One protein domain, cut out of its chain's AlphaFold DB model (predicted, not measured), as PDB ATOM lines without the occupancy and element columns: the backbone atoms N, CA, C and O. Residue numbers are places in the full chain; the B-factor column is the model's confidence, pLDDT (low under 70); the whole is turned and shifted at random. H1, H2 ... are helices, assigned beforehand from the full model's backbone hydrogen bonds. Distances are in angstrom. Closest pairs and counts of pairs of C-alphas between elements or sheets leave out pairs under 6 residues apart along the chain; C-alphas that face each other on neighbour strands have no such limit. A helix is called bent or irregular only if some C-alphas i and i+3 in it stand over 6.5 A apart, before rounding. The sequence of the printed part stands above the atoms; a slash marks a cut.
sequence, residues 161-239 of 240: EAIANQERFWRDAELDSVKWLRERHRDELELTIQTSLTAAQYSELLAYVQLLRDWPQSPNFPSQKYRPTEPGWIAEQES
ATOM      1  N   GLU A 161     -27.141 -11.463  38.681       91.81
ATOM      2  CA  GLU A 161     -26.278 -10.492  38.008       91.81
ATOM      3  C   GLU A 161     -25.034 -11.164  37.414       91.81
ATOM      4  O   GLU A 161     -24.687 -10.899  36.260       91.81
ATOM      5  N   ALA A 162     -24.408 -12.095  38.139       91.19
ATOM      6  CA  ALA A 162     -23.327 -12.919  37.608       91.19
ATOM      7  C   ALA A 162     -23.755 -13.715  36.360       91.19
ATOM      8  O   ALA A 162     -23.020 -13.726  35.369       91.19
ATOM      9  N   ILE A 163     -24.956 -14.311  36.355       93.06
ATOM     10  CA  ILE A 163     -25.501 -15.006  35.171       93.06
ATOM     11  C   ILE A 163     -25.667 -14.020  34.005       93.06
ATOM     12  O   ILE A 163     -25.224 -14.289  32.889       93.06
ATOM     13  N   ALA A 164     -26.269 -12.855  34.252       94.44
ATOM     14  CA  ALA A 164     -26.433 -11.823  33.232       94.44
ATOM     15  C   ALA A 164     -25.086 -11.356  32.650       94.44
ATOM     16  O   ALA A 164     -24.950 -11.194  31.437       94.44
ATOM     17  N   ASN A 165     -24.073 -11.159  33.491       95.44
ATOM     18  CA  ASN A 165     -22.737 -10.771  33.046       95.44
ATOM     19  C   ASN A 165     -22.072 -11.865  32.204       95.44
ATOM     20  O   ASN A 165     -21.484 -11.554  31.168       95.44
ATOM     21  N   GLN A 166     -22.235 -13.135  32.584       95.06
ATOM     22  CA  GLN A 166     -21.744 -14.269  31.802       95.06
ATOM     23  C   GLN A 166     -22.364 -14.316  30.396       95.06
ATOM     24  O   GLN A 166     -21.654 -14.570  29.422       95.06
ATOM     25  N   GLU A 167     -23.661 -14.026  30.262       96.38
ATOM     26  CA  GLU A 167     -24.329 -13.980  28.953       96.38
ATOM     27  C   GLU A 167     -23.921 -12.767  28.109       96.38
ATOM     28  O   GLU A 167     -23.813 -12.874  26.886       96.38
ATOM     29  N   ARG A 168     -23.663 -11.608  28.731       96.62
ATOM     30  CA  ARG A 168     -23.109 -10.446  28.013       96.62
ATOM     31  C   ARG A 168     -21.717 -10.747  27.474       96.62
ATOM     32  O   ARG A 168     -21.455 -10.410  26.324       96.62
ATOM     33  N   PHE A 169     -20.885 -11.412  28.274       96.81
ATOM     34  CA  PHE A 169     -19.556 -11.857  27.865       96.81
ATOM     35  C   PHE A 169     -19.624 -12.868  26.715       96.81
ATOM     36  O   PHE A 169     -18.891 -12.727  25.743       96.81
ATOM     37  N   TRP A 170     -20.541 -13.841  26.783       96.88
ATOM     38  CA  TRP A 170     -20.780 -14.769  25.672       96.88
ATOM     39  C   TRP A 170     -21.157 -14.023  24.385       96.88
ATOM     40  O   TRP A 170     -20.549 -14.253  23.346       96.88
ATOM     41  N   ARG A 171     -22.096 -13.073  24.465       97.25
ATOM     42  CA  ARG A 171     -22.484 -12.230  23.325       97.25
ATOM     43  C   ARG A 171     -21.299 -11.444  22.756       97.25
ATOM     44  O   ARG A 171     -21.204 -11.310  21.543       97.25
ATOM     45  N   ASP A 172     -20.445 -10.878  23.607       97.69
ATOM     46  CA  ASP A 172     -19.257 -10.145  23.152       97.69
ATOM     47  C   ASP A 172     -18.275 -11.066  22.420       97.69
ATOM     48  O   ASP A 172     -17.836 -10.723  21.326       97.69
ATOM     49  N   ALA A 173     -18.015 -12.258  22.963       96.50
ATOM     50  CA  ALA A 173     -17.175 -13.259  22.308       96.50
ATOM     51  C   ALA A 173     -17.740 -13.690  20.943       96.50
ATOM     52  O   ALA A 173     -16.992 -13.789  19.974       96.50
ATOM     53  N   GLU A 174     -19.056 -13.874  20.853       96.38
ATOM     54  CA  GLU A 174     -19.752 -14.233  19.613       96.38
ATOM     55  C   GLU A 174     -19.748 -13.091  18.579       96.38
ATOM     56  O   GLU A 174     -19.628 -13.302  17.377       96.38
ATOM     57  N   LEU A 175     -19.856 -11.837  19.025       96.94
ATOM     58  CA  LEU A 175     -19.718 -10.683  18.134       96.94
ATOM     59  C   LEU A 175     -18.292 -10.543  17.597       96.94
ATOM     60  O   LEU A 175     -18.117 -10.116  16.452       96.94
ATOM     61  N   ASP A 176     -17.295 -10.865  18.419       97.12
ATOM     62  CA  ASP A 176     -15.887 -10.834  18.038       97.12
ATOM     63  C   ASP A 176     -15.516 -11.994  17.101       97.12
ATOM     64  O   ASP A 176     -14.777 -11.758  16.142       97.12
ATOM     65  N   SER A 177     -16.068 -13.202  17.296       95.06
ATOM     66  CA  SER A 177     -15.805 -14.367  16.429       95.06
ATOM     67  C   SER A 177     -16.231 -14.119  14.981       95.06
ATOM     68  O   SER A 177     -15.500 -14.461  14.058       95.06
ATOM     69  N   VAL A 178     -17.354 -13.432  14.757       95.69
ATOM     70  CA  VAL A 178     -17.871 -13.153  13.403       95.69
ATOM     71  C   VAL A 178     -17.407 -11.810  12.824       95.69
ATOM     72  O   VAL A 178     -17.732 -11.458  11.685       95.69
ATOM     73  N   LYS A 179     -16.656 -11.013  13.593       96.12
ATOM     74  CA  LYS A 179     -16.256  -9.649  13.213       96.12
ATOM     75  C   LYS A 179     -15.419  -9.617  11.933       96.12
ATOM     76  O   LYS A 179     -15.659  -8.759  11.078       96.12
ATOM     77  N   TRP A 180     -14.483 -10.554  11.793       95.75
ATOM     78  CA  TRP A 180     -13.558 -10.627  10.661       95.75
ATOM     79  C   TRP A 180     -14.277 -10.888   9.327       95.75
ATOM     80  O   TRP A 180     -13.876 -10.328   8.310       95.75
ATOM     81  N   LEU A 181     -15.381 -11.653   9.325       96.31
ATOM     82  CA  LEU A 181     -16.203 -11.906   8.131       96.31
ATOM     83  C   LEU A 181     -16.728 -10.603   7.528       96.31
ATOM     84  O   LEU A 181     -16.688 -10.382   6.317       96.31
ATOM     85  N   ARG A 182     -17.226  -9.719   8.398       95.81
ATOM     86  CA  ARG A 182     -17.763  -8.419   7.993       95.81
ATOM     87  C   ARG A 182     -16.661  -7.492   7.496       95.81
ATOM     88  O   ARG A 182     -16.904  -6.726   6.570       95.81
ATOM     89  N   GLU A 183     -15.500  -7.512   8.144       96.44
ATOM     90  CA  GLU A 183     -14.346  -6.691   7.757       96.44
ATOM     91  C   GLU A 183     -13.820  -7.120   6.387       96.44
ATOM     92  O   GLU A 183     -13.835  -6.310   5.467       96.44
ATOM     93  N   ARG A 184     -13.547  -8.414   6.191       96.75
ATOM     94  CA  ARG A 184     -13.157  -8.980   4.894       96.75
ATOM     95  C   ARG A 184     -14.142  -8.642   3.776       96.75
ATOM     96  O   ARG A 184     -13.720  -8.195   2.717       96.75
ATOM     97  N   HIS A 185     -15.447  -8.822   3.996       96.44
ATOM     98  CA  HIS A 185     -16.440  -8.513   2.961       96.44
ATOM     99  C   HIS A 185     -16.431  -7.026   2.570       96.44
ATOM    100  O   HIS A 185     -16.635  -6.687   1.407       96.44
ATOM    101  N   ARG A 186     -16.190  -6.118   3.528       96.88
ATOM    102  CA  ARG A 186     -16.052  -4.683   3.236       96.88
ATOM    103  C   ARG A 186     -14.785  -4.399   2.441       96.88
ATOM    104  O   ARG A 186     -14.875  -3.699   1.437       96.88
ATOM    105  N   ASP A 187     -13.663  -4.987   2.840       97.81
ATOM    106  CA  ASP A 187     -12.389  -4.835   2.137       97.81
ATOM    107  C   ASP A 187     -12.497  -5.333   0.685       97.81
ATOM    108  O   ASP A 187     -12.049  -4.662  -0.241       97.81
ATOM    109  N   GLU A 188     -13.164  -6.467   0.448       97.00
ATOM    110  CA  GLU A 188     -13.402  -7.014  -0.897       97.00
ATOM    111  C   GLU A 188     -14.227  -6.065  -1.782       97.00
ATOM    112  O   GLU A 188     -13.907  -5.870  -2.961       97.00
ATOM    113  N   LEU A 189     -15.261  -5.436  -1.215       96.38
ATOM    114  CA  LEU A 189     -16.070  -4.438  -1.918       96.38
ATOM    115  C   LEU A 189     -15.269  -3.170  -2.230       96.38
ATOM    116  O   LEU A 189     -15.362  -2.652  -3.343       96.38
ATOM    117  N   GLU A 190     -14.471  -2.680  -1.280       97.38
ATOM    118  CA  GLU A 190     -13.613  -1.503  -1.466       97.38
ATOM    119  C   GLU A 190     -12.528  -1.751  -2.524       97.38
ATOM    120  O   GLU A 190     -12.249  -0.882  -3.353       97.38
ATOM    121  N   LEU A 191     -11.976  -2.965  -2.561       96.94
ATOM    122  CA  LEU A 191     -11.022  -3.408  -3.578       96.94
ATOM    123  C   LEU A 191     -11.680  -3.725  -4.930       96.94
ATOM    124  O   LEU A 191     -10.971  -3.931  -5.915       96.94
ATOM    125  N   THR A 192     -13.016  -3.740  -5.007       96.25
ATOM    126  CA  THR A 192     -13.783  -4.116  -6.210       96.25
ATOM    127  C   THR A 192     -13.398  -5.512  -6.730       96.25
ATOM    128  O   THR A 192     -13.327  -5.749  -7.937       96.25
ATOM    129  N   ILE A 193     -13.123  -6.449  -5.817       95.88
ATOM    130  CA  ILE A 193     -12.832  -7.851  -6.147       95.88
ATOM    131  C   ILE A 193     -14.064  -8.730  -5.922       95.88
ATOM    132  O   ILE A 193     -15.073  -8.297  -5.366       95.88
ATOM    133  N   GLN A 194     -14.004  -9.974  -6.398       93.88
ATOM    134  CA  GLN A 194     -15.067 -10.938  -6.144       93.88
ATOM    135  C   GLN A 194     -15.167 -11.212  -4.641       93.88
ATOM    136  O   GLN A 194     -14.165 -11.551  -4.014       93.88
ATOM    137  N   THR A 195     -16.372 -11.077  -4.082       94.88
ATOM    138  CA  THR A 195     -16.603 -11.336  -2.663       94.88
ATOM    139  C   THR A 195     -16.594 -12.833  -2.380       94.88
ATOM    140  O   THR A 195     -17.183 -13.618  -3.125       94.88
ATOM    141  N   SER A 196     -15.956 -13.224  -1.283       93.00
ATOM    142  CA  SER A 196     -15.934 -14.613  -0.805       93.00
ATOM    143  C   SER A 196     -17.292 -15.041  -0.237       93.00
ATOM    144  O   SER A 196     -17.708 -16.183  -0.415       93.00
ATOM    145  N   LEU A 197     -18.032 -14.108   0.374       94.94
ATOM    146  CA  LEU A 197     -19.421 -14.315   0.792       94.94
ATOM    147  C   LEU A 197     -20.407 -13.907  -0.303       94.94
ATOM    148  O   LEU A 197     -20.251 -12.871  -0.958       94.94
ATOM    149  N   THR A 198     -21.484 -14.678  -0.443       95.81
ATOM    150  CA  THR A 198     -22.636 -14.284  -1.263       95.81
ATOM    151  C   THR A 198     -23.425 -13.149  -0.602       95.81
ATOM    152  O   THR A 198     -23.407 -12.979   0.618       95.81
ATOM    153  N   ALA A 199     -24.192 -12.389  -1.390       94.31
ATOM    154  CA  ALA A 199     -25.043 -11.318  -0.859       94.31
ATOM    155  C   ALA A 199     -26.072 -11.824   0.176       94.31
ATOM    156  O   ALA A 199     -26.363 -11.128   1.148       94.31
ATOM    157  N   ALA A 200     -26.592 -13.045  -0.010       95.56
ATOM    158  CA  ALA A 200     -27.513 -13.674   0.933       95.56
ATOM    159  C   ALA A 200     -26.823 -13.984   2.270       95.56
ATOM    160  O   ALA A 200     -27.308 -13.538   3.310       95.56
ATOM    161  N   GLN A 201     -25.654 -14.638   2.242       96.44
ATOM    162  CA  GLN A 201     -24.856 -14.924   3.444       96.44
ATOM    163  C   GLN A 201     -24.464 -13.639   4.177       96.44
ATOM    164  O   GLN A 201     -24.616 -13.545   5.391       96.44
ATOM    165  N   TYR A 202     -24.033 -12.604   3.453       96.50
ATOM    166  CA  TYR A 202     -23.696 -11.330   4.081       96.50
ATOM    167  C   TYR A 202     -24.914 -10.669   4.750       96.50
ATOM    168  O   TYR A 202     -24.805 -10.151   5.860       96.50
ATOM    169  N   SER A 203     -26.098 -10.726   4.128       96.50
ATOM    170  CA  SER A 203     -27.327 -10.213   4.750       96.50
ATOM    171  C   SER A 203     -27.731 -10.996   6.006       96.50
ATOM    172  O   SER A 203     -28.133 -10.394   7.003       96.50
ATOM    173  N   GLU A 204     -27.562 -12.318   5.987       97.19
ATOM    174  CA  GLU A 204     -27.838 -13.203   7.118       97.19
ATOM    175  C   GLU A 204     -26.863 -12.954   8.276       97.19
ATOM    176  O   GLU A 204     -27.290 -12.833   9.423       97.19
ATOM    177  N   LEU A 205     -25.576 -12.751   7.977       96.75
ATOM    178  CA  LEU A 205     -24.559 -12.359   8.953       96.75
ATOM    179  C   LEU A 205     -24.926 -11.051   9.661       96.75
ATOM    180  O   LEU A 205     -24.831 -10.948  10.883       96.75
ATOM    181  N   LEU A 206     -25.355 -10.034   8.908       97.12
ATOM    182  CA  LEU A 206     -25.761  -8.757   9.497       97.12
ATOM    183  C   LEU A 206     -27.008  -8.903  10.378       97.12
ATOM    184  O   LEU A 206     -27.071  -8.275  11.437       97.12
ATOM    185  N   ALA A 207     -27.968  -9.742   9.979       97.00
ATOM    186  CA  ALA A 207     -29.138 -10.056  10.794       97.00
ATOM    187  C   ALA A 207     -28.745 -10.789  12.089       97.00
ATOM    188  O   ALA A 207     -29.214 -10.416  13.164       97.00
ATOM    189  N   TYR A 208     -27.834 -11.762  12.011       97.19
ATOM    190  CA  TYR A 208     -27.307 -12.477  13.174       97.19
ATOM    191  C   TYR A 208     -26.597 -11.536  14.160       97.19
ATOM    192  O   TYR A 208     -26.926 -11.504  15.346       97.19
ATOM    193  N   VAL A 209     -25.707 -10.670  13.664       97.19
ATOM    194  CA  VAL A 209     -25.031  -9.641  14.474       97.19
ATOM    195  C   VAL A 209     -26.035  -8.710  15.161       97.19
ATOM    196  O   VAL A 209     -25.814  -8.294  16.302       97.19
ATOM    197  N   GLN A 210     -27.138  -8.369  14.493       96.94
ATOM    198  CA  GLN A 210     -28.192  -7.555  15.094       96.94
ATOM    199  C   GLN A 210     -28.924  -8.312  16.213       96.94
ATOM    200  O   GLN A 210     -29.082  -7.761  17.301       96.94
ATOM    201  N   LEU A 211     -29.269  -9.588  16.008       96.69
ATOM    202  CA  LEU A 211     -29.872 -10.434  17.048       96.69
ATOM    203  C   LEU A 211     -28.986 -10.543  18.295       96.69
ATOM    204  O   LEU A 211     -29.491 -10.471  19.416       96.69
ATOM    205  N   LEU A 212     -27.665 -10.657  18.123       96.81
ATOM    206  CA  LEU A 212     -26.714 -10.655  19.239       96.81
ATOM    207  C   LEU A 212     -26.713  -9.319  19.993       96.81
ATOM    208  O   LEU A 212     -26.653  -9.300  21.220       96.81
ATOM    209  N   ARG A 213     -26.806  -8.184  19.294       96.06
ATOM    210  CA  ARG A 213     -26.879  -6.859  19.938       96.06
ATOM    211  C   ARG A 213     -28.171  -6.655  20.717       96.06
ATOM    212  O   ARG A 213     -28.134  -6.034  21.777       96.06
ATOM    213  N   ASP A 214     -29.270  -7.203  20.215       96.31
ATOM    214  CA  ASP A 214     -30.586  -7.103  20.842       96.31
ATOM    215  C   ASP A 214     -30.776  -8.131  21.972       96.31
ATOM    216  O   ASP A 214     -31.660  -7.970  22.814       96.31
ATOM    217  N   TRP A 215     -29.912  -9.152  22.058       95.62
ATOM    218  CA  TRP A 215     -29.994 -10.221  23.059       95.62
ATOM    219  C   TRP A 215     -30.097  -9.723  24.514       95.62
ATOM    220  O   TRP A 215     -31.012 -10.166  25.208       95.62
ATOM    221  N   PRO A 216     -29.283  -8.760  25.000       94.31
ATOM    222  CA  PRO A 216     -29.404  -8.246  26.368       94.31
ATOM    223  C   PRO A 216     -30.702  -7.476  26.655       94.31
ATOM    224  O   PRO A 216     -30.999  -7.214  27.817       94.31
ATOM    225  N   GLN A 217     -31.439  -7.069  25.615       94.38
ATOM    226  CA  GLN A 217     -32.728  -6.370  25.717       94.38
ATOM    227  C   GLN A 217     -33.922  -7.322  25.535       94.38
ATOM    228  O   GLN A 217     -35.075  -6.912  25.678       94.38
ATOM    229  N   SER A 218     -33.663  -8.590  25.213       93.56
ATOM    230  CA  SER A 218     -34.696  -9.603  25.025       93.56
ATOM    231  C   SER A 218     -35.391  -9.934  26.351       93.56
ATOM    232  O   SER A 218     -34.718 -10.084  27.371       93.56
ATOM    233  N   PRO A 219     -36.720 -10.161  26.358       93.88
ATOM    234  CA  PRO A 219     -37.440 -10.593  27.559       93.88
ATOM    235  C   PRO A 219     -36.984 -11.967  28.080       93.88
ATOM    236  O   PRO A 219     -37.269 -12.313  29.221       93.88
ATOM    237  N   ASN A 220     -36.289 -12.752  27.248       93.38
ATOM    238  CA  ASN A 220     -35.792 -14.081  27.601       93.38
ATOM    239  C   ASN A 220     -34.351 -14.071  28.142       93.38
ATOM    240  O   ASN A 220     -33.815 -15.129  28.476       93.38
ATOM    241  N   PHE A 221     -33.706 -12.908  28.224       93.62
ATOM    242  CA  PHE A 221     -32.382 -12.768  28.822       93.62
ATOM    243  C   PHE A 221     -32.452 -13.008  30.345       93.62
ATOM    244  O   PHE A 221     -33.376 -12.492  30.979       93.62
ATOM    245  N   PRO A 222     -31.515 -13.749  30.977       94.12
ATOM    246  CA  PRO A 222     -30.260 -14.328  30.469       94.12
ATOM    247  C   PRO A 222     -30.341 -15.846  30.169       94.12
ATOM    248  O   PRO A 222     -29.403 -16.600  30.421       94.12
ATOM    249  N   SER A 223     -31.481 -16.357  29.693       93.69
ATOM    250  CA  SER A 223     -31.659 -17.804  29.515       93.69
ATOM    251  C   SER A 223     -30.945 -18.338  28.266       93.69
ATOM    252  O   SER A 223     -31.307 -18.009  27.137       93.69
ATOM    253  N   GLN A 224     -29.996 -19.258  28.468       92.69
ATOM    254  CA  GLN A 224     -29.184 -19.862  27.398       92.69
ATOM    255  C   GLN A 224     -30.006 -20.525  26.284       92.69
ATOM    256  O   GLN A 224     -29.590 -20.549  25.131       92.69
ATOM    257  N   LYS A 225     -31.198 -21.042  26.612       93.50
ATOM    258  CA  LYS A 225     -32.092 -21.716  25.659       93.50
ATOM    259  C   LYS A 225     -32.541 -20.805  24.510       93.50
ATOM    260  O   LYS A 225     -32.909 -21.305  23.453       93.50
ATOM    261  N   TYR A 226     -32.544 -19.493  24.732       93.56
ATOM    262  CA  TYR A 226     -33.012 -18.507  23.761       93.56
ATOM    263  C   TYR A 226     -31.868 -17.708  23.135       93.56
ATOM    264  O   TYR A 226     -32.124 -16.666  22.528       93.56
ATOM    265  N   ARG A 227     -30.622 -18.185  23.270       94.62
ATOM    266  CA  ARG A 227     -29.481 -17.592  22.574       94.62
ATOM    267  C   ARG A 227     -29.739 -17.575  21.062       94.62
ATOM    268  O   ARG A 227     -30.252 -18.564  20.528       94.62
ATOM    269  N   PRO A 228     -29.391 -16.475  20.368       95.19
ATOM    270  CA  PRO A 228     -29.383 -16.449  18.911       95.19
ATOM    271  C   PRO A 228     -28.585 -17.632  18.352       95.19
ATOM    272  O   PRO A 228     -27.525 -17.964  18.873       95.19
ATOM    273  N   THR A 229     -29.121 -18.292  17.324       93.31
ATOM    274  CA  THR A 229     -28.468 -19.439  16.681       93.31
ATOM    275  C   THR A 229     -27.587 -18.958  15.541       93.31
ATOM    276  O   THR A 229     -28.051 -18.212  14.679       93.31
ATOM    277  N   GLU A 230     -26.336 -19.400  15.548       93.44
ATOM    278  CA  GLU A 230     -25.362 -19.105  14.505       93.44
ATOM    279  C   GLU A 230     -25.749 -19.778  13.171       93.44
ATOM    280  O   GLU A 230     -26.107 -20.962  13.155       93.44
ATOM    281  N   PRO A 231     -25.694 -19.053  12.038       94.94
ATOM    282  CA  PRO A 231     -25.839 -19.647  10.713       94.94
ATOM    283  C   PRO A 231     -24.758 -20.700  10.430       94.94
ATOM    284  O   PRO A 231     -23.567 -20.420  10.521       94.94
ATOM    285  N   GLY A 232     -25.160 -21.904  10.008       92.69
ATOM    286  CA  GLY A 232     -24.241 -23.047   9.870       92.69
ATOM    287  C   GLY A 232     -23.084 -22.859   8.880       92.69
ATOM    288  O   GLY A 232     -22.049 -23.497   9.039       92.69
ATOM    289  N   TRP A 233     -23.219 -21.964   7.896       94.38
ATOM    290  CA  TRP A 233     -22.149 -21.664   6.938       94.38
ATOM    291  C   TRP A 233     -20.999 -20.853   7.554       94.38
ATOM    292  O   TRP A 233     -19.918 -20.813   6.974       94.38
ATOM    293  N   ILE A 234     -21.193 -20.199   8.710       93.81
ATOM    294  CA  ILE A 234     -20.119 -19.439   9.370       93.81
ATOM    295  C   ILE A 234     -18.992 -20.382   9.804       93.81
ATOM    296  O   ILE A 234     -17.829 -20.090   9.544       93.81
ATOM    297  N   ALA A 235     -19.335 -21.556  10.338       90.44
ATOM    298  CA  ALA A 235     -18.362 -22.583  10.705       90.44
ATOM    299  C   ALA A 235     -17.529 -23.076   9.505       90.44
ATOM    300  O   ALA A 235     -16.375 -23.469   9.664       90.44
ATOM    301  N   GLU A 236     -18.081 -23.029   8.289       91.00
ATOM    302  CA  GLU A 236     -17.350 -23.390   7.068       91.00
ATOM    303  C   GLU A 236     -16.241 -22.367   6.759       91.00
ATOM    304  O   GLU A 236     -15.195 -22.742   6.234       91.00
ATOM    305  N   GLN A 237     -16.423 -21.098   7.146       88.69
ATOM    306  CA  GLN A 237     -15.463 -20.012   6.907       88.69
ATOM    307  C   GLN A 237     -14.232 -20.061   7.822       88.69
ATOM    308  O   GLN A 237     -13.205 -19.488   7.477       88.69
ATOM    309  N   GLU A 238     -14.310 -20.708   8.986       78.25
ATOM    310  CA  GLU A 238     -13.163 -20.837   9.905       78.25
ATOM    311  C   GLU A 238     -12.173 -21.931   9.476       78.25
ATOM    312  O   GLU A 238     -11.057 -22.001   9.991       78.25
ATOM    313  N   SER A 239     -12.588 -22.805   8.556       66.44
ATOM    314  CA  SER A 239     -11.820 -23.976   8.120       66.44
ATOM    315  C   SER A 239     -10.935 -23.745   6.889       66.44
ATOM    316  O   SER A 239     -10.287 -24.685   6.423       66.44
TER     317      SER A 239
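What this domain is: This is residues 161 to 239 of the 240 residues of an uncharacterized protein of Pseudomonas sp. FW306-2-2C-D06C (UniProt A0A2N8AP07). H1 and H2 follow end to end as one long helical row, and H3 folds back beside it in the opposite direction, making a long helical hairpin. After H3 a long stretch without a named element, residues 218 to 233, turns back alongside H3 and leads to the short H4, which touches no helix. The printed part has 79 residues with four named helices, in the order H1, H2, H3, H4, and no named strand; its class is all helix. It is only just loose, close to compact, with a radius of gyration of the C-alphas of 14.3 A, and elongated, spanning 46 by 24 by 17 A.

How they stand to each other: H1, residues 161 to 177, and H2, residues 179 to 190, meet only through their tight link. H3, residues 199 to 217, touches H1 at a shallow tilt of 16 degrees, opposite ways; H1 touches H3 with residues 168 to 175 alone, and H3 touches H1 with residues 209 to 216 alone. The closest C-alphas are those of Arg 171 and Leu 212, 6.1 A apart. H2 and H3 form a helical hairpin at a steep tilt of 40 degrees and only just touch, with 3 pairs of C-alphas within 8 A, the closest being Arg 182 and Tyr 202 at 7.7 A. H4, residues 234 to 237, is apart from H1, and only just apart from H2, at 8.2 A between closest C-alphas, and from H3, at 8.4 A. In H1 and H2 every O i to N i+4 pair is within hydrogen-bond range, in H3 13 of 15, and H4 is too short for such a pair.

Where its parts are: H1 begins at C-alpha 161 (-26.278, -10.492, 38.008) and is 24.3 A long; H2 is 17.0 A. H3, 28.1 A, is irregular, with C-alphas 213 and 216 7.0 A apart. H4 ends at C-alpha 237 (-15.463, -20.012, 6.907).

The domain as a whole: The two C-alphas farthest apart, those of Glu 161 and Thr 192, are 46.4 A apart. The printed part has no cut. The link from H3 to H4 is long, with 16 residues. Mean pLDDT of the printed part is 94.7; residue 239 alone is under 70.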